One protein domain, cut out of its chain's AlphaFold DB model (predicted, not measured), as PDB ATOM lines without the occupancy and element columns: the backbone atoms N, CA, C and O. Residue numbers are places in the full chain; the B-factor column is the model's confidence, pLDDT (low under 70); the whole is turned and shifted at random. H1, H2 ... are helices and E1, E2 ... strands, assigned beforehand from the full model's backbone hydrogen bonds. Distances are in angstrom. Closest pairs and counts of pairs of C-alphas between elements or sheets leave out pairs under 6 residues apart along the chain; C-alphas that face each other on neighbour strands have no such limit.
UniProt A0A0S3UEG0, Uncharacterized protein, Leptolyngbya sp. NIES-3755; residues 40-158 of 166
ATOM      1  N   ALA A  40      53.203  -1.326  18.130       89.62
ATOM      2  CA  ALA A  40      52.011  -2.136  18.387       89.62
ATOM      3  C   ALA A  40      50.709  -1.316  18.484       89.62
ATOM      4  O   ALA A  40      49.627  -1.846  18.253       89.62
ATOM      5  N   VAL A  41      50.790  -0.025  18.826       91.62
ATOM      6  CA  VAL A  41      49.643   0.891  18.737       91.62
ATOM      7  C   VAL A  41      49.430   1.279  17.278       91.62
ATOM      8  O   VAL A  41      48.307   1.205  16.789       91.62
ATOM      9  N   ASN A  42      50.506   1.626  16.563       90.62
ATOM     10  CA  ASN A  42      50.439   2.048  15.165       90.62
ATOM     11  C   ASN A  42      49.811   0.982  14.248       90.62
ATOM     12  O   ASN A  42      49.061   1.332  13.340       90.62
ATOM     13  N   SER A  43      50.052  -0.308  14.519       89.81
ATOM     14  CA  SER A  43      49.429  -1.422  13.788       89.81
ATOM     15  C   SER A  43      47.919  -1.558  14.012       89.81
ATOM     16  O   SER A  43      47.251  -2.199  13.211       89.81
ATOM     17  N   CYS A  44      47.374  -0.973  15.082       92.62
ATOM     18  CA  CYS A  44      45.943  -1.004  15.395       92.62
ATOM     19  C   CYS A  44      45.173   0.243  14.935       92.62
ATOM     20  O   CYS A  44      43.967   0.346  15.174       92.62
ATOM     21  N   ILE A  45      45.843   1.195  14.282       93.31
ATOM     22  CA  ILE A  45      45.193   2.379  13.715       93.31
ATOM     23  C   ILE A  45      44.490   1.972  12.407       93.31
ATOM     24  O   ILE A  45      45.140   1.389  11.536       93.31
ATOM     25  N   PRO A  46      43.197   2.294  12.213       90.38
ATOM     26  CA  PRO A  46      42.473   1.963  10.987       90.38
ATOM     27  C   PRO A  46      42.890   2.889   9.832       90.38
ATOM     28  O   PRO A  46      42.207   3.858   9.523       90.38
ATOM     29  N   LYS A  47      44.015   2.586   9.171       88.94
ATOM     30  CA  LYS A  47      44.625   3.437   8.125       88.94
ATOM     31  C   LYS A  47      43.729   3.714   6.908       88.94
ATOM     32  O   LYS A  47      43.979   4.666   6.189       88.94
ATOM     33  N   ALA A  48      42.694   2.902   6.685       88.19
ATOM     34  CA  ALA A  48      41.696   3.152   5.643       88.19
ATOM     35  C   ALA A  48      40.759   4.336   5.964       88.19
ATOM     36  O   ALA A  48      40.117   4.858   5.063       88.19
ATOM     37  N   GLN A  49      40.657   4.722   7.239       88.00
ATOM     38  CA  GLN A  49      39.785   5.794   7.740       88.00
ATOM     39  C   GLN A  49      40.614   6.973   8.267       88.00
ATOM     40  O   GLN A  49      40.258   8.130   8.087       88.00
ATOM     41  N   VAL A  50      41.757   6.673   8.886       89.94
ATOM     42  CA  VAL A  50      42.601   7.650   9.576       89.94
ATOM     43  C   VAL A  50      43.839   7.967   8.743       89.94
ATOM     44  O   VAL A  50      44.709   7.111   8.562       89.94
ATOM     45  N   ALA A  51      43.935   9.220   8.297       88.44
ATOM     46  CA  ALA A  51      45.046   9.757   7.516       88.44
ATOM     47  C   ALA A  51      46.239  10.177   8.392       88.44
ATOM     48  O   ALA A  51      47.390  10.064   7.970       88.44
ATOM     49  N   GLY A  52      45.984  10.619   9.626       90.69
ATOM     50  CA  GLY A  52      47.021  11.062  10.560       90.69
ATOM     51  C   GLY A  52      46.643  10.813  12.014       90.69
ATOM     52  O   GLY A  52      45.467  10.708  12.351       90.69
ATOM     53  N   THR A  53      47.639  10.710  12.895       93.06
ATOM     54  CA  THR A  53      47.398  10.581  14.339       93.06
ATOM     55  C   THR A  53      48.409  11.351  15.164       93.06
ATOM     56  O   THR A  53      49.601  11.295  14.867       93.06
ATOM     57  N   GLU A  54      47.956  11.939  16.266       92.56
ATOM     58  CA  GLU A  54      48.811  12.556  17.279       92.56
ATOM     59  C   GLU A  54      48.565  11.939  18.662       92.56
ATOM     60  O   GLU A  54      47.411  11.762  19.061       92.56
ATOM     61  N   PRO A  55      49.614  11.626  19.442       93.62
ATOM     62  CA  PRO A  55      49.434  11.125  20.796       93.62
ATOM     63  C   PRO A  55      48.919  12.225  21.731       93.62
ATOM     64  O   PRO A  55      49.495  13.309  21.827       93.62
ATOM     65  N   ILE A  56      47.845  11.925  22.467       94.19
ATOM     66  CA  ILE A  56      47.325  12.796  23.528       94.19
ATOM     67  C   ILE A  56      47.889  12.365  24.882       94.19
ATOM     68  O   ILE A  56      48.417  13.192  25.625       94.19
ATOM     69  N   GLY A  57      47.789  11.071  25.194       94.44
ATOM     70  CA  GLY A  57      48.211  10.525  26.479       94.44
ATOM     71  C   GLY A  57      48.107   9.006  26.548       94.44
ATOM     72  O   GLY A  57      47.534   8.360  25.667       94.44
ATOM     73  N   SER A  58      48.662   8.427  27.607       96.19
ATOM     74  CA  SER A  58      48.607   6.990  27.865       96.19
ATOM     75  C   SER A  58      48.516   6.673  29.355       96.19
ATOM     76  O   SER A  58      48.955   7.433  30.216       96.19
ATOM     77  N   THR A  59      47.906   5.541  29.691       96.25
ATOM     78  CA  THR A  59      47.789   5.083  31.081       96.25
ATOM     79  C   THR A  59      47.756   3.564  31.153       96.25
ATOM     80  O   THR A  59      47.485   2.889  30.160       96.25
ATOM     81  N   VAL A  60      48.022   3.011  32.332       96.00
ATOM     82  CA  VAL A  60      48.012   1.567  32.573       96.00
ATOM     83  C   VAL A  60      46.950   1.245  33.607       96.00
ATOM     84  O   VAL A  60      46.933   1.822  34.692       96.00
ATOM     85  N   ALA A  61      46.070   0.300  33.288       94.88
ATOM     86  CA  ALA A  61      45.081  -0.212  34.228       94.88
ATOM     87  C   ALA A  61      44.831  -1.698  33.973       94.88
ATOM     88  O   ALA A  61      44.741  -2.129  32.826       94.88
ATOM     89  N   GLN A  62      44.714  -2.484  35.048       91.56
ATOM     90  CA  GLN A  62      44.357  -3.910  34.981       91.56
ATOM     91  C   GLN A  62      45.257  -4.728  34.027       91.56
ATOM     92  O   GLN A  62      44.791  -5.603  33.300       91.56
ATOM     93  N   GLY A  63      46.559  -4.415  33.987       91.75
ATOM     94  CA  GLY A  63      47.524  -5.096  33.115       91.75
ATOM     95  C   GLY A  63      47.390  -4.768  31.620       91.75
ATOM     96  O   GLY A  63      47.984  -5.463  30.795       91.75
ATOM     97  N   LYS A  64      46.626  -3.727  31.262       95.00
ATOM     98  CA  LYS A  64      46.492  -3.207  29.898       95.00
ATOM     99  C   LYS A  64      47.052  -1.790  29.811       95.00
ATOM    100  O   LYS A  64      46.811  -0.972  30.697       95.00
ATOM    101  N   ASN A  65      47.766  -1.501  28.728       95.94
ATOM    102  CA  ASN A  65      48.171  -0.140  28.383       95.94
ATOM    103  C   ASN A  65      47.094   0.478  27.497       95.94
ATOM    104  O   ASN A  65      46.704  -0.150  26.519       95.94
ATOM    105  N   TYR A  66      46.646   1.684  27.805       97.06
ATOM    106  CA  TYR A  66      45.670   2.439  27.030       97.06
ATOM    107  C   TYR A  66      46.331   3.683  26.454       97.06
ATOM    108  O   TYR A  66      47.083   4.360  27.153       97.06
ATOM    109  N   TYR A  67      46.025   3.985  25.201       96.44
ATOM    110  CA  TYR A  67      46.551   5.121  24.456       96.44
ATOM    111  C   TYR A  67      45.381   5.909  23.893       96.44
ATOM    112  O   TYR A  67      44.539   5.336  23.206       96.44
ATOM    113  N   LEU A  68      45.351   7.206  24.179       96.19
ATOM    114  CA  LEU A  68      44.440   8.153  23.558       96.19
ATOM    115  C   LEU A  68      45.196   8.908  22.465       96.19
ATOM    116  O   LEU A  68      46.227   9.534  22.733       96.19
ATOM    117  N   LEU A  69      44.664   8.852  21.251       95.12
ATOM    118  CA  LEU A  69      45.189   9.521  20.071       95.12
ATOM    119  C   LEU A  69      44.137  10.489  19.524       95.12
ATOM    120  O   LEU A  69      42.949  10.168  19.511       95.12
ATOM    121  N   ALA A  70      44.592  11.638  19.036       93.38
ATOM    122  CA  ALA A  70      43.833  12.467  18.113       93.38
ATOM    123  C   ALA A  70      43.970  11.827  16.725       93.38
ATOM    124  O   ALA A  70      45.097  11.635  16.266       93.38
ATOM    125  N   ALA A  71      42.869  11.439  16.089       93.50
ATOM    126  CA  ALA A  71      42.850  10.798  14.779       93.50
ATOM    127  C   ALA A  71      42.225  11.733  13.740       93.50
ATOM    128  O   ALA A  71      41.100  12.186  13.916       93.50
ATOM    129  N   TYR A  72      42.959  12.005  12.665       92.25
ATOM    130  CA  TYR A  72      42.560  12.916  11.597       92.25
ATOM    131  C   TYR A  72      42.115  12.118  10.378       92.25
ATOM    132  O   TYR A  72      42.848  11.241   9.904       92.25
ATOM    133  N   GLU A  73      40.929  12.430   9.873       90.12
ATOM    134  CA  GLU A  73      40.384  11.861   8.643       90.12
ATOM    135  C   GLU A  73      40.821  12.693   7.436       90.12
ATOM    136  O   GLU A  73      41.274  13.834   7.558       90.12
ATOM    137  N   GLN A  74      40.751  12.107   6.244       85.25
ATOM    138  CA  GLN A  74      41.190  12.807   5.044       85.25
ATOM    139  C   GLN A  74      40.264  13.993   4.747       85.25
ATOM    140  O   GLN A  74      39.089  13.813   4.447       85.25
ATOM    141  N   GLY A  75      40.824  15.202   4.780       82.12
ATOM    142  CA  GLY A  75      40.079  16.434   4.511       82.12
ATOM    143  C   GLY A  75      39.317  16.996   5.712       82.12
ATOM    144  O   GLY A  75      38.700  18.048   5.559       82.12
ATOM    145  N   ASP A  76      39.394  16.361   6.889       82.19
ATOM    146  CA  ASP A  76      38.800  16.883   8.123       82.19
ATOM    147  C   ASP A  76      39.876  17.531   9.019       82.19
ATOM    148  O   ASP A  76      40.826  16.858   9.435       82.19
ATOM    149  N   PRO A  77      39.778  18.842   9.319       80.88
ATOM    150  CA  PRO A  77      40.699  19.503  10.239       80.88
ATOM    151  C   PRO A  77      40.448  19.155  11.715       80.88
ATOM    152  O   PRO A  77      41.299  19.451  12.559       80.88
ATOM    153  N   ILE A  78      39.294  18.574  12.056       86.44
ATOM    154  CA  ILE A  78      38.917  18.226  13.423       86.44
ATOM    155  C   ILE A  78      39.335  16.784  13.701       86.44
ATOM    156  O   ILE A  78      39.005  15.855  12.972       86.44
ATOM    157  N   ALA A  79      40.080  16.592  14.788       90.00
ATOM    158  CA  ALA A  79      40.478  15.259  15.202       90.00
ATOM    159  C   ALA A  79      39.358  14.549  15.964       90.00
ATOM    160  O   ALA A  79      38.792  15.091  16.917       90.00
ATOM    161  N   SER A  80      39.148  13.289  15.614       91.75
ATOM    162  CA  SER A  80      38.320  12.345  16.352       91.75
ATOM    163  C   SER A  80      39.133  11.644  17.435       91.75
ATOM    164  O   SER A  80      40.330  11.384  17.290       91.75
ATOM    165  N   ASP A  81      38.481  11.290  18.536       93.62
ATOM    166  CA  ASP A  81      39.116  10.514  19.598       93.62
ATOM    167  C   ASP A  81      39.282   9.045  19.174       93.62
ATOM    168  O   ASP A  81      38.318   8.373  18.798       93.62
ATOM    169  N   LEU A  82      40.506   8.524  19.291       95.12
ATOM    170  CA  LEU A  82      40.846   7.119  19.065       95.12
ATOM    171  C   LEU A  82      41.509   6.545  20.321       95.12
ATOM    172  O   LEU A  82      42.582   6.994  20.724       95.12
ATOM    173  N   ILE A  83      40.894   5.521  20.921       96.56
ATOM    174  CA  ILE A  83      41.483   4.787  22.046       96.56
ATOM    175  C   ILE A  83      41.916   3.398  21.594       96.56
ATOM    176  O   ILE A  83      41.108   2.596  21.118       96.56
ATOM    177  N   ILE A  84      43.190   3.088  21.820       97.00
ATOM    178  CA  ILE A  84      43.769   1.766  21.588       97.00
ATOM    179  C   ILE A  84      44.264   1.203  22.918       97.00
ATOM    180  O   ILE A  84      44.970   1.883  23.663       97.00
ATOM    181  N   SER A  85      43.925  -0.049  23.212       96.75
ATOM    182  CA  SER A  85      44.498  -0.801  24.323       96.75
ATOM    183  C   SER A  85      45.490  -1.855  23.829       96.75
ATOM    184  O   SER A  85      45.378  -2.362  22.713       96.75
ATOM    185  N   ILE A  86      46.480  -2.185  24.659       95.25
ATOM    186  CA  ILE A  86      47.440  -3.265  24.432       95.25
ATOM    187  C   ILE A  86      47.473  -4.180  25.652       95.25
ATOM    188  O   ILE A  86      47.736  -3.727  26.769       95.25
ATOM    189  N   ALA A  87      47.286  -5.479  25.422       93.69
ATOM    190  CA  ALA A  87      47.378  -6.528  26.433       93.69
ATOM    191  C   ALA A  87      48.096  -7.757  25.862       93.69
ATOM    192  O   ALA A  87      47.697  -8.275  24.821       93.69
ATOM    193  N   LYS A  88      49.145  -8.253  26.536       85.12
ATOM    194  CA  LYS A  88      49.859  -9.495  26.157       85.12
ATOM    195  C   LYS A  88      50.219  -9.570  24.655       85.12
ATOM    196  O   LYS A  88      50.046 -10.610  24.034       85.12
ATOM    197  N   LYS A  89      50.710  -8.463  24.079       80.25
ATOM    198  CA  LYS A  89      51.055  -8.283  22.645       80.25
ATOM    199  C   LYS A  89      49.879  -8.221  21.658       80.25
ATOM    200  O   LYS A  89      50.119  -8.047  20.470       80.25
ATOM    201  N   SER A  90      48.637  -8.306  22.120       88.81
ATOM    202  CA  SER A  90      47.461  -7.978  21.306       88.81
ATOM    203  C   SER A  90      47.116  -6.502  21.469       88.81
ATOM    204  O   SER A  90      47.256  -5.960  22.569       88.81
ATOM    205  N   CYS A  91      46.684  -5.859  20.388       93.06
ATOM    206  CA  CYS A  91      46.139  -4.511  20.424       93.06
ATOM    207  C   CYS A  91      44.651  -4.555  20.060       93.06
ATOM    208  O   CYS A  91      44.216  -5.404  19.281       93.06
ATOM    209  N   ARG A  92      43.859  -3.666  20.660       94.94
ATOM    210  CA  ARG A  92      42.421  -3.548  20.416       94.94
ATOM    211  C   ARG A  92      42.050  -2.080  20.313       94.94
ATOM    212  O   ARG A  92      42.478  -1.269  21.127       94.94
ATOM    213  N   ARG A  93      41.221  -1.748  19.330       95.06
ATOM    214  CA  ARG A  93      40.565  -0.444  19.248       95.06
ATOM    215  C   ARG A  93      39.364  -0.457  20.186       95.06
ATOM    216  O   ARG A  93      38.397  -1.165  19.924       95.06
ATOM    217  N   GLU A  94      39.461   0.277  21.286       95.38
ATOM    218  CA  GLU A  94      38.392   0.366  22.288       95.38
ATOM    219  C   GLU A  94      37.358   1.420  21.902       95.38
ATOM    220  O   GLU A  94      36.174   1.250  22.170       95.38
ATOM    221  N   PHE A  95      37.800   2.490  21.240       93.38
ATOM    222  CA  PHE A  95      36.944   3.600  20.846       93.38
ATOM    223  C   PHE A  95      37.456   4.248  19.566       93.38
ATOM    224  O   PHE A  95      38.664   4.422  19.407       93.38
ATOM    225  N   TYR A  96      36.542   4.613  18.677       91.69
ATOM    226  CA  TYR A  96      36.792   5.525  17.567       91.69
ATOM    227  C   TYR A  96      35.477   6.213  17.225       91.69
ATOM    228  O   TYR A  96      34.490   5.526  16.963       91.69
ATOM    229  N   ASN A  97      35.464   7.543  17.278       83.75
ATOM    230  CA  ASN A  97      34.250   8.338  17.126       83.75
ATOM    231  C   ASN A  97      34.376   9.359  15.988       83.75
ATOM    232  O   ASN A  97      34.607  10.536  16.262       83.75
ATOM    233  N   PRO A  98      34.244   8.906  14.730       80.94
ATOM    234  CA  PRO A  98      34.382   9.756  13.550       80.94
ATOM    235  C   PRO A  98      33.245  10.778  13.399       80.94
ATOM    236  O   PRO A  98      33.390  11.764  12.691       80.94
ATOM    237  N   THR A  99      32.097  10.573  14.057       78.62
ATOM    238  CA  THR A  99      30.929  11.461  13.918       78.62
ATOM    239  C   THR A  99      31.072  12.773  14.692       78.62
ATOM    240  O   THR A  99      30.254  13.674  14.521       78.62
ATOM    241  N   GLY A 100      32.085  12.893  15.559       72.56
ATOM    242  CA  GLY A 100      32.315  14.081  16.385       72.56
ATOM    243  C   GLY A 100      31.310  14.259  17.529       72.56
ATOM    244  O   GLY A 100      31.366  15.263  18.244       72.56
ATOM    245  N   ASP A 101      30.409  13.295  17.744       82.38
ATOM    246  CA  ASP A 101      29.431  13.358  18.827       82.38
ATOM    247  C   ASP A 101      30.129  13.398  20.187       82.38
ATOM    248  O   ASP A 101      31.084  12.666  20.449       82.38
ATOM    249  N   ARG A 102      29.647  14.232  21.110       84.69
ATOM    250  CA  ARG A 102      30.240  14.300  22.447       84.69
ATOM    251  C   ARG A 102      29.874  13.051  23.254       84.69
ATOM    252  O   ARG A 102      28.779  12.969  23.807       84.69
ATOM    253  N   LEU A 103      30.818  12.120  23.369       88.88
ATOM    254  CA  LEU A 103      30.684  10.868  24.117       88.88
ATOM    255  C   LEU A 103      31.672  10.804  25.283       88.88
ATOM    256  O   LEU A 103      32.817  11.244  25.175       88.88
ATOM    257  N   ALA A 104      31.229  10.222  26.396       92.69
ATOM    258  CA  ALA A 104      32.096   9.935  27.532       92.69
ATOM    259  C   ALA A 104      33.128   8.870  27.136       92.69
ATOM    260  O   ALA A 104      32.755   7.816  26.612       92.69
ATOM    261  N   LEU A 105      34.409   9.080  27.452       95.19
ATOM    262  CA  LEU A 105      35.430   8.041  27.270       95.19
ATOM    263  C   LEU A 105      35.110   6.833  28.157       95.19
ATOM    264  O   LEU A 105      35.373   5.692  27.777       95.19
ATOM    265  N   ALA A 106      34.475   7.074  29.307       96.88
ATOM    266  CA  ALA A 106      34.005   6.025  30.205       96.88
ATOM    267  C   ALA A 106      32.960   5.079  29.580       96.88
ATOM    268  O   ALA A 106      32.732   3.996  30.114       96.88
ATOM    269  N   SER A 107      32.356   5.435  28.438       94.94
ATOM    270  CA  SER A 107      31.483   4.513  27.692       94.94
ATOM    271  C   SER A 107      32.250   3.369  27.014       94.94
ATOM    272  O   SER A 107      31.670   2.321  26.738       94.94
ATOM    273  N   ALA A 108      33.553   3.546  26.771       94.94
ATOM    274  CA  ALA A 108      34.388   2.607  26.021       94.94
ATOM    275  C   ALA A 108      35.535   1.999  26.842       94.94
ATOM    276  O   ALA A 108      36.024   0.912  26.530       94.94
ATOM    277  N   VAL A 109      35.984   2.683  27.896       96.94
ATOM    278  CA  VAL A 109      37.064   2.217  28.776       96.94
ATOM    279  C   VAL A 109      36.677   2.330  30.250       96.94
ATOM    280  O   VAL A 109      35.806   3.124  30.593       96.94
ATOM    281  N   PRO A 110      37.330   1.579  31.164       97.81
ATOM    282  CA  PRO A 110      37.053   1.698  32.595       97.81
ATOM    283  C   PRO A 110      37.155   3.148  33.089       97.81
ATOM    284  O   PRO A 110      38.073   3.865  32.693       97.81
ATOM    285  N   GLN A 111      36.289   3.565  34.022       97.81
ATOM    286  CA  GLN A 111      36.237   4.953  34.518       97.81
ATOM    287  C   GLN A 111      37.602   5.498  34.968       97.81
ATOM    288  O   GLN A 111      37.920   6.666  34.755       97.81
ATOM    289  N   ILE A 112      38.430   4.656  35.596       97.19
ATOM    290  CA  ILE A 112      39.779   5.045  36.022       97.19
ATOM    291  C   ILE A 112      40.688   5.382  34.834       97.19
ATOM    292  O   ILE A 112      41.475   6.318  34.915       97.19
ATOM    293  N   VAL A 113      40.551   4.665  33.717       97.81
ATOM    294  CA  VAL A 113      41.278   4.934  32.473       97.81
ATOM    295  C   VAL A 113      40.770   6.231  31.855       97.81
ATOM    296  O   VAL A 113      41.581   7.106  31.564       97.81
ATOM    297  N   ALA A 114      39.446   6.387  31.733       98.12
ATOM    298  CA  ALA A 114      38.818   7.600  31.208       98.12
ATOM    299  C   ALA A 114      39.299   8.852  31.957       98.12
ATOM    300  O   ALA A 114      39.811   9.780  31.344       98.12
ATOM    301  N   ARG A 115      39.254   8.830  33.296       98.25
ATOM    302  CA  ARG A 115      39.757   9.907  34.169       98.25
ATOM    303  C   ARG A 115      41.200  10.301  33.860       98.25
ATOM    304  O   ARG A 115      41.489  11.483  33.680       98.25
ATOM    305  N   GLN A 116      42.104   9.324  33.780       98.12
ATOM    306  CA  GLN A 116      43.523   9.601  33.549       98.12
ATOM    307  C   GLN A 116      43.799  10.122  32.136       98.12
ATOM    308  O   GLN A 116      44.600  11.041  31.972       98.12
ATOM    309  N   LEU A 117      43.127   9.576  31.118       97.62
ATOM    310  CA  LEU A 117      43.272  10.044  29.739       97.62
ATOM    311  C   LEU A 117      42.704  11.460  29.564       97.62
ATOM    312  O   LEU A 117      43.350  12.298  28.935       97.62
ATOM    313  N   THR A 118      41.556  11.765  30.178       97.62
ATOM    314  CA  THR A 118      40.970  13.114  30.166       97.62
ATOM    315  C   THR A 118      41.863  14.130  30.877       97.62
ATOM    316  O   THR A 118      42.079  15.224  30.359       97.62
ATOM    317  N   LEU A 119      42.464  13.772  32.018       97.81
ATOM    318  CA  LEU A 119      43.437  14.639  32.691       97.81
ATOM    319  C   LEU A 119      44.639  14.953  31.795       97.81
ATOM    320  O   LEU A 119      45.015  16.117  31.666       97.81
ATOM    321  N   GLN A 120      45.212  13.945  31.137       97.44
ATOM    322  CA  GLN A 120      46.334  14.149  30.217       97.44
ATOM    323  C   GLN A 120      45.946  14.997  29.001       97.44
ATOM    324  O   GLN A 120      46.725  15.856  28.589       97.44
ATOM    325  N   ARG A 121      44.725  14.827  28.470       96.00
ATOM    326  CA  ARG A 121      44.177  15.694  27.417       96.00
ATOM    327  C   ARG A 121      44.171  17.154  27.855       96.00
ATOM    328  O   ARG A 121      44.703  17.997  27.142       96.00
ATOM    329  N   TYR A 122      43.625  17.449  29.030       96.94
ATOM    330  CA  TYR A 122      43.574  18.820  29.539       96.94
ATOM    331  C   TYR A 122      44.961  19.378  29.855       96.94
ATOM    332  O   TYR A 122      45.231  20.535  29.560       96.94
ATOM    333  N   GLN A 123      45.883  18.566  30.374       96.75
ATOM    334  CA  GLN A 123      47.274  18.987  30.566       96.75
ATOM    335  C   GLN A 123      47.965  19.321  29.239       96.75
ATOM    336  O   GLN A 123      48.688  20.314  29.161       96.75
ATOM    337  N   ARG A 124      47.750  18.513  28.191       94.94
ATOM    338  CA  ARG A 124      48.253  18.797  26.840       94.94
ATOM    339  C   ARG A 124      47.659  20.093  26.301       94.94
ATOM    340  O   ARG A 124      48.398  20.909  25.762       94.94
ATOM    341  N   GLU A 125      46.361  20.292  26.485       95.06
ATOM    342  CA  GLU A 125      45.674  21.492  26.021       95.06
ATOM    343  C   GLU A 125      46.177  22.745  26.742       95.06
ATOM    344  O   GLU A 125      46.565  23.708  26.092       95.06
ATOM    345  N   ILE A 126      46.329  22.699  28.068       96.56
ATOM    346  CA  ILE A 126      46.945  23.781  28.852       96.56
ATOM    347  C   ILE A 126      48.362  24.095  28.357       96.56
ATOM    348  O   ILE A 126      48.743  25.259  28.291       96.56
ATOM    349  N   LYS A 127      49.164  23.090  27.986       95.88
ATOM    350  CA  LYS A 127      50.493  23.333  27.393       95.88
ATOM    351  C   LYS A 127      50.406  24.008  26.020       95.88
ATOM    352  O   LYS A 127      51.327  24.728  25.656       95.88
ATOM    353  N   ARG A 128      49.337  23.752  25.261       94.25
ATOM    354  CA  ARG A 128      49.126  24.272  23.904       94.25
ATOM    355  C   ARG A 128      48.616  25.711  23.899       94.25
ATOM    356  O   ARG A 128      49.081  26.499  23.085       94.25
ATOM    357  N   ILE A 129      47.653  26.026  24.764       95.94
ATOM    358  CA  ILE A 129      46.931  27.309  24.746       95.94
ATOM    359  C   ILE A 129      47.091  28.120  26.027       95.94
ATOM    360  O   ILE A 129      46.410  29.118  26.156       95.94
ATOM    361  N   ASP A 130      47.946  27.702  26.956       96.56
ATOM    362  CA  ASP A 130      48.072  28.249  28.308       96.56
ATOM    363  C   ASP A 130      46.881  27.976  29.253       96.56
ATOM    364  O   ASP A 130      45.768  27.604  28.868       96.56
ATOM    365  N   ARG A 131      47.149  28.108  30.559       95.81
ATOM    366  CA  ARG A 131      46.180  27.799  31.622       95.81
ATOM    367  C   ARG A 131      45.024  28.794  31.654       95.81
ATOM    368  O   ARG A 131      43.898  28.385  31.914       95.81
ATOM    369  N   THR A 132      45.288  30.074  31.411       95.62
ATOM    370  CA  THR A 132      44.282  31.138  31.477       95.62
ATOM    371  C   THR A 132      43.278  30.986  30.342       95.62
ATOM    372  O   THR A 132      42.071  31.030  30.589       95.62
ATOM    373  N   ALA A 133      43.748  30.743  29.114       95.56
ATOM    374  CA  ALA A 133      42.856  30.516  27.981       95.56
ATOM    375  C   ALA A 133      42.039  29.229  28.163       95.56
ATOM    376  O   ALA A 133      40.831  29.230  27.920       95.56
ATOM    377  N   PHE A 134      42.659  28.154  28.661       95.81
ATOM    378  CA  PHE A 134      41.945  26.914  28.964       95.81
ATOM    379  C   PHE A 134      40.870  27.108  30.051       95.81
ATOM    380  O   PHE A 134      39.727  26.687  29.876       95.81
ATOM    381  N   GLU A 135      41.180  27.802  31.153       94.44
ATOM    382  CA  GLU A 135      40.186  28.142  32.182       94.44
ATOM    383  C   GLU A 135      39.026  28.972  31.613       94.44
ATOM    384  O   GLU A 135      37.870  28.767  31.995       94.44
ATOM    385  N   GLN A 136      39.310  29.893  30.689       92.75
ATOM    386  CA  GLN A 136      38.281  30.683  30.019       92.75
ATOM    387  C   GLN A 136      37.372  29.810  29.139       92.75
ATOM    388  O   GLN A 136      36.149  29.954  29.206       92.75
ATOM    389  N   GLN A 137      37.933  28.855  28.391       91.62
ATOM    390  CA  GLN A 137      37.152  27.879  27.617       91.62
ATOM    391  C   GLN A 137      36.262  27.010  28.516       91.62
ATOM    392  O   GLN A 137      35.092  26.783  28.200       91.62
ATOM    393  N   VAL A 138      36.773  26.561  29.667       91.62
ATOM    394  CA  VAL A 138      36.001  25.772  30.642       91.62
ATOM    395  C   VAL A 138      34.828  26.576  31.214       91.62
ATOM    396  O   VAL A 138      33.745  26.022  31.392       91.62
ATOM    397  N   LYS A 139      35.004  27.879  31.470       88.75
ATOM    398  CA  LYS A 139      33.926  28.765  31.952       88.75
ATOM    399  C   LYS A 139      32.852  29.025  30.895       88.75
ATOM    400  O   LYS A 139      31.681  29.142  31.242       88.75
ATOM    401  N   GLN A 140      33.249  29.134  29.628       86.19
ATOM    402  CA  GLN A 140      32.330  29.327  28.499       86.19
ATOM    403  C   GLN A 140      31.598  28.035  28.115       86.19
ATOM    404  O   GLN A 140      30.511  28.075  27.538       86.19
ATOM    405  N   SER A 141      32.180  26.886  28.456       83.19
ATOM    406  CA  SER A 141      31.573  25.577  28.253       83.19
ATOM    407  C   SER A 141      30.389  25.365  29.196       83.19
ATOM    408  O   SER A 141      30.411  25.722  30.376       83.19
ATOM    409  N   ARG A 142      29.327  24.745  28.679       70.12
ATOM    410  CA  ARG A 142      28.100  24.458  29.430       70.12
ATOM    411  C   ARG A 142      28.356  23.415  30.525       70.12
ATOM    412  O   ARG A 142      28.448  22.218  30.255       70.12
ATOM    413  N   SER A 143      28.516  23.892  31.761       62.91
ATOM    414  CA  SER A 143      28.971  23.069  32.891       62.91
ATOM    415  C   SER A 143      27.969  22.038  33.420       62.91
ATOM    416  O   SER A 143      28.338  21.145  34.179       62.91
ATOM    417  N   ASP A 144      26.713  22.115  32.992       64.25
ATOM    418  CA  ASP A 144      25.652  21.142  33.261       64.25
ATOM    419  C   ASP A 144      25.869  19.799  32.548       64.25
ATOM    420  O   ASP A 144      25.150  18.842  32.823       64.25
ATOM    421  N   ARG A 145      26.865  19.707  31.658       77.62
ATOM    422  CA  ARG A 145      27.073  18.537  30.801       77.62
ATOM    423  C   ARG A 145      28.392  17.809  31.023       77.62
ATOM    424  O   ARG A 145      28.662  16.884  30.263       77.62
ATOM    425  N   TRP A 146      29.229  18.208  31.983       89.50
ATOM    426  CA  TRP A 146      30.513  17.533  32.222       89.50
ATOM    427  C   TRP A 146      30.305  16.050  32.546       89.50
ATOM    428  O   TRP A 146      29.510  15.717  33.422       89.50
ATOM    429  N   PHE A 147      31.033  15.176  31.856       93.69
ATOM    430  CA  PHE A 147      31.126  13.770  32.229       93.69
ATOM    431  C   PHE A 147      31.964  13.616  33.505       93.69
ATOM    432  O   PHE A 147      32.800  14.469  33.826       93.69
ATOM    433  N   ASP A 148      31.784  12.509  34.222       95.06
ATOM    434  CA  ASP A 148      32.472  12.247  35.491       95.06
ATOM    435  C   ASP A 148      34.004  12.293  35.364       95.06
ATOM    436  O   ASP A 148      34.698  12.753  36.274       95.06
ATOM    437  N   GLU A 149      34.564  11.827  34.244       96.31
ATOM    438  CA  GLU A 149      35.997  11.920  33.960       96.31
ATOM    439  C   GLU A 149      36.490  13.353  33.743       96.31
ATOM    440  O   GLU A 149      37.610  13.670  34.141       96.31
ATOM    441  N   GLU A 150      35.667  14.219  33.155       95.88
ATOM    442  CA  GLU A 150      35.998  15.620  32.887       95.88
ATOM    443  C   GLU A 150      35.936  16.436  34.174       95.88
ATOM    444  O   GLU A 150      36.888  17.142  34.506       95.88
ATOM    445  N   ALA A 151      34.860  16.275  34.951       94.56
ATOM    446  CA  ALA A 151      34.722  16.911  36.257       94.56
ATOM    447  C   ALA A 151      35.876  16.513  37.191       94.56
ATOM    448  O   ALA A 151      36.498  17.370  37.822       94.56
ATOM    449  N   TRP A 152      36.219  15.221  37.221       95.56
ATOM    450  CA  TRP A 152      37.359  14.727  37.987       95.56
ATOM    451  C   TRP A 152      38.687  15.327  37.506       95.56
ATOM    452  O   TRP A 152      39.497  15.750  38.332       95.56
ATOM    453  N   ALA A 153      38.916  15.402  36.190       97.00
ATOM    454  CA  ALA A 153      40.142  15.960  35.626       97.00
ATOM    455  C   ALA A 153      40.299  17.456  35.941       97.00
ATOM    456  O   ALA A 153      41.372  17.879  36.373       97.00
ATOM    457  N   LEU A 154      39.231  18.251  35.807       95.44
ATOM    458  CA  LEU A 154      39.231  19.672  36.182       95.44
ATOM    459  C   LEU A 154      39.541  19.862  37.671       95.44
ATOM    460  O   LEU A 154      40.345  20.727  38.031       95.44
ATOM    461  N   GLN A 155      38.985  19.003  38.531       95.06
ATOM    462  CA  GLN A 155      39.288  19.010  39.960       95.06
ATOM    463  C   GLN A 155      40.777  18.741  40.235       95.06
ATOM    464  O   GLN A 155      41.365  19.437  41.063       95.06
ATOM    465  N   GLN A 156      41.406  17.785  39.536       97.06
ATOM    466  CA  GLN A 156      42.849  17.523  39.682       97.06
ATOM    467  C   GLN A 156      43.717  18.704  39.225       97.06
ATOM    468  O   GLN A 156      44.822  18.886  39.728       97.06
ATOM    469  N   LEU A 157      43.223  19.517  38.289       96.00
ATOM    470  CA  LEU A 157      43.905  20.714  37.787       96.00
ATOM    471  C   LEU A 157      43.627  21.970  38.629       96.00
ATOM    472  O   LEU A 157      44.124  23.056  38.307       96.00
ATOM    473  N   HIS A 158      42.838  21.833  39.699       95.06
ATOM    474  CA  HIS A 158      42.349  22.941  40.519       95.06
ATOM    475  C   HIS A 158      41.608  24.012  39.697       95.06
ATOM    476  O   HIS A 158      41.674  25.201  40.008       95.06
TER     477      HIS A 158
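Overview. This is residues 40 to 158 of the 166 residues of an uncharacterized protein of Leptolyngbya sp. NIES-3755 (UniProt A0A0S3UEG0). A strongly twisted sheet of four strands makes one side of the domain, and the long helix H1 packs slantwise over one face of it, above E1 and E2; H3 packs on H1 and H2 follows at the end of H1, both away from the sheet. The printed part has 119 residues, with four named strands and then three named helices, in the order E1 E2 E3 E4 H1 H2 H3. The sheet's order is E1 - E2 - E3 - E4, antiparallel throughout, and the class is mixed, helices and strands. The whole is compact and rounded, with a radius of gyration of the C-alphas of 14.4 A and spans of 40 by 37 by 24 A.

Arrangement. The sheet is a meander, each strand the antiparallel neighbour of the one before: E1, residues 50 to 61, E2, residues 64 to 73, E3, residues 80 to 87, and E4, residues 90 to 96. E1 and E2 form a hairpin, with N 54 and O 70 within hydrogen-bond range at 2.9 A. E1 bends by 69 degrees at residue 54, and E2 by 51 degrees at residue 70. The hairpin of E2 and E3 has N 67 and O 84 at 2.8 A, and that of E3 and E4 has N 85 and O 92 at 2.8 A. H1, residues 111 to 129, is on the sheet at a height of 7.9 A, giving two layers, a helix on one face of a sheet. It lies over E1 and E2, slantwise to the strands, at 55 degrees to E1 on the local plane; the closest C-alphas of H1 and E1 are those of Gln 120 and Gly 57, 5.5 A apart. H3, residues 148 to 156, touches H1 at a steep tilt of 54 degrees, the same way; their closest C-alphas, of Glu 149 and Arg 115, are 4.3 A apart. H2, residues 131 to 140, and H1 only just touch, and only at the corner, with 3 pairs of C-alphas within 8 A, the closest those of Phe 134 and Ile 126 at 5.9 A. H2 and H3 are apart, and neither is on the sheet. In H1, H2 and H3 every O i to N i+4 pair is within hydrogen-bond range.

Along the chain. E1 begins at C-alpha 50, (42.601, 7.650, 9.576), and is 26.0 A long; E2 measures 26.8 A, E3 23.2 A and E4 17.6 A. H1 runs 26.6 A from C-alpha 111 at (36.237, 4.953, 34.518). H2 is 14.3 A long, and H3 is 12.4 A, ending at C-alpha 156, (42.849, 17.523, 39.682).

Size, cuts and confidence. The C-alphas farthest apart, of Lys 88 and Gln 140, are 42.7 A apart. The printed part has no cut. The link from E4 to H1, residues 97 to 110, is long. The mean pLDDT of the printed part is 91.9, and residues 143 to 144 are under 70.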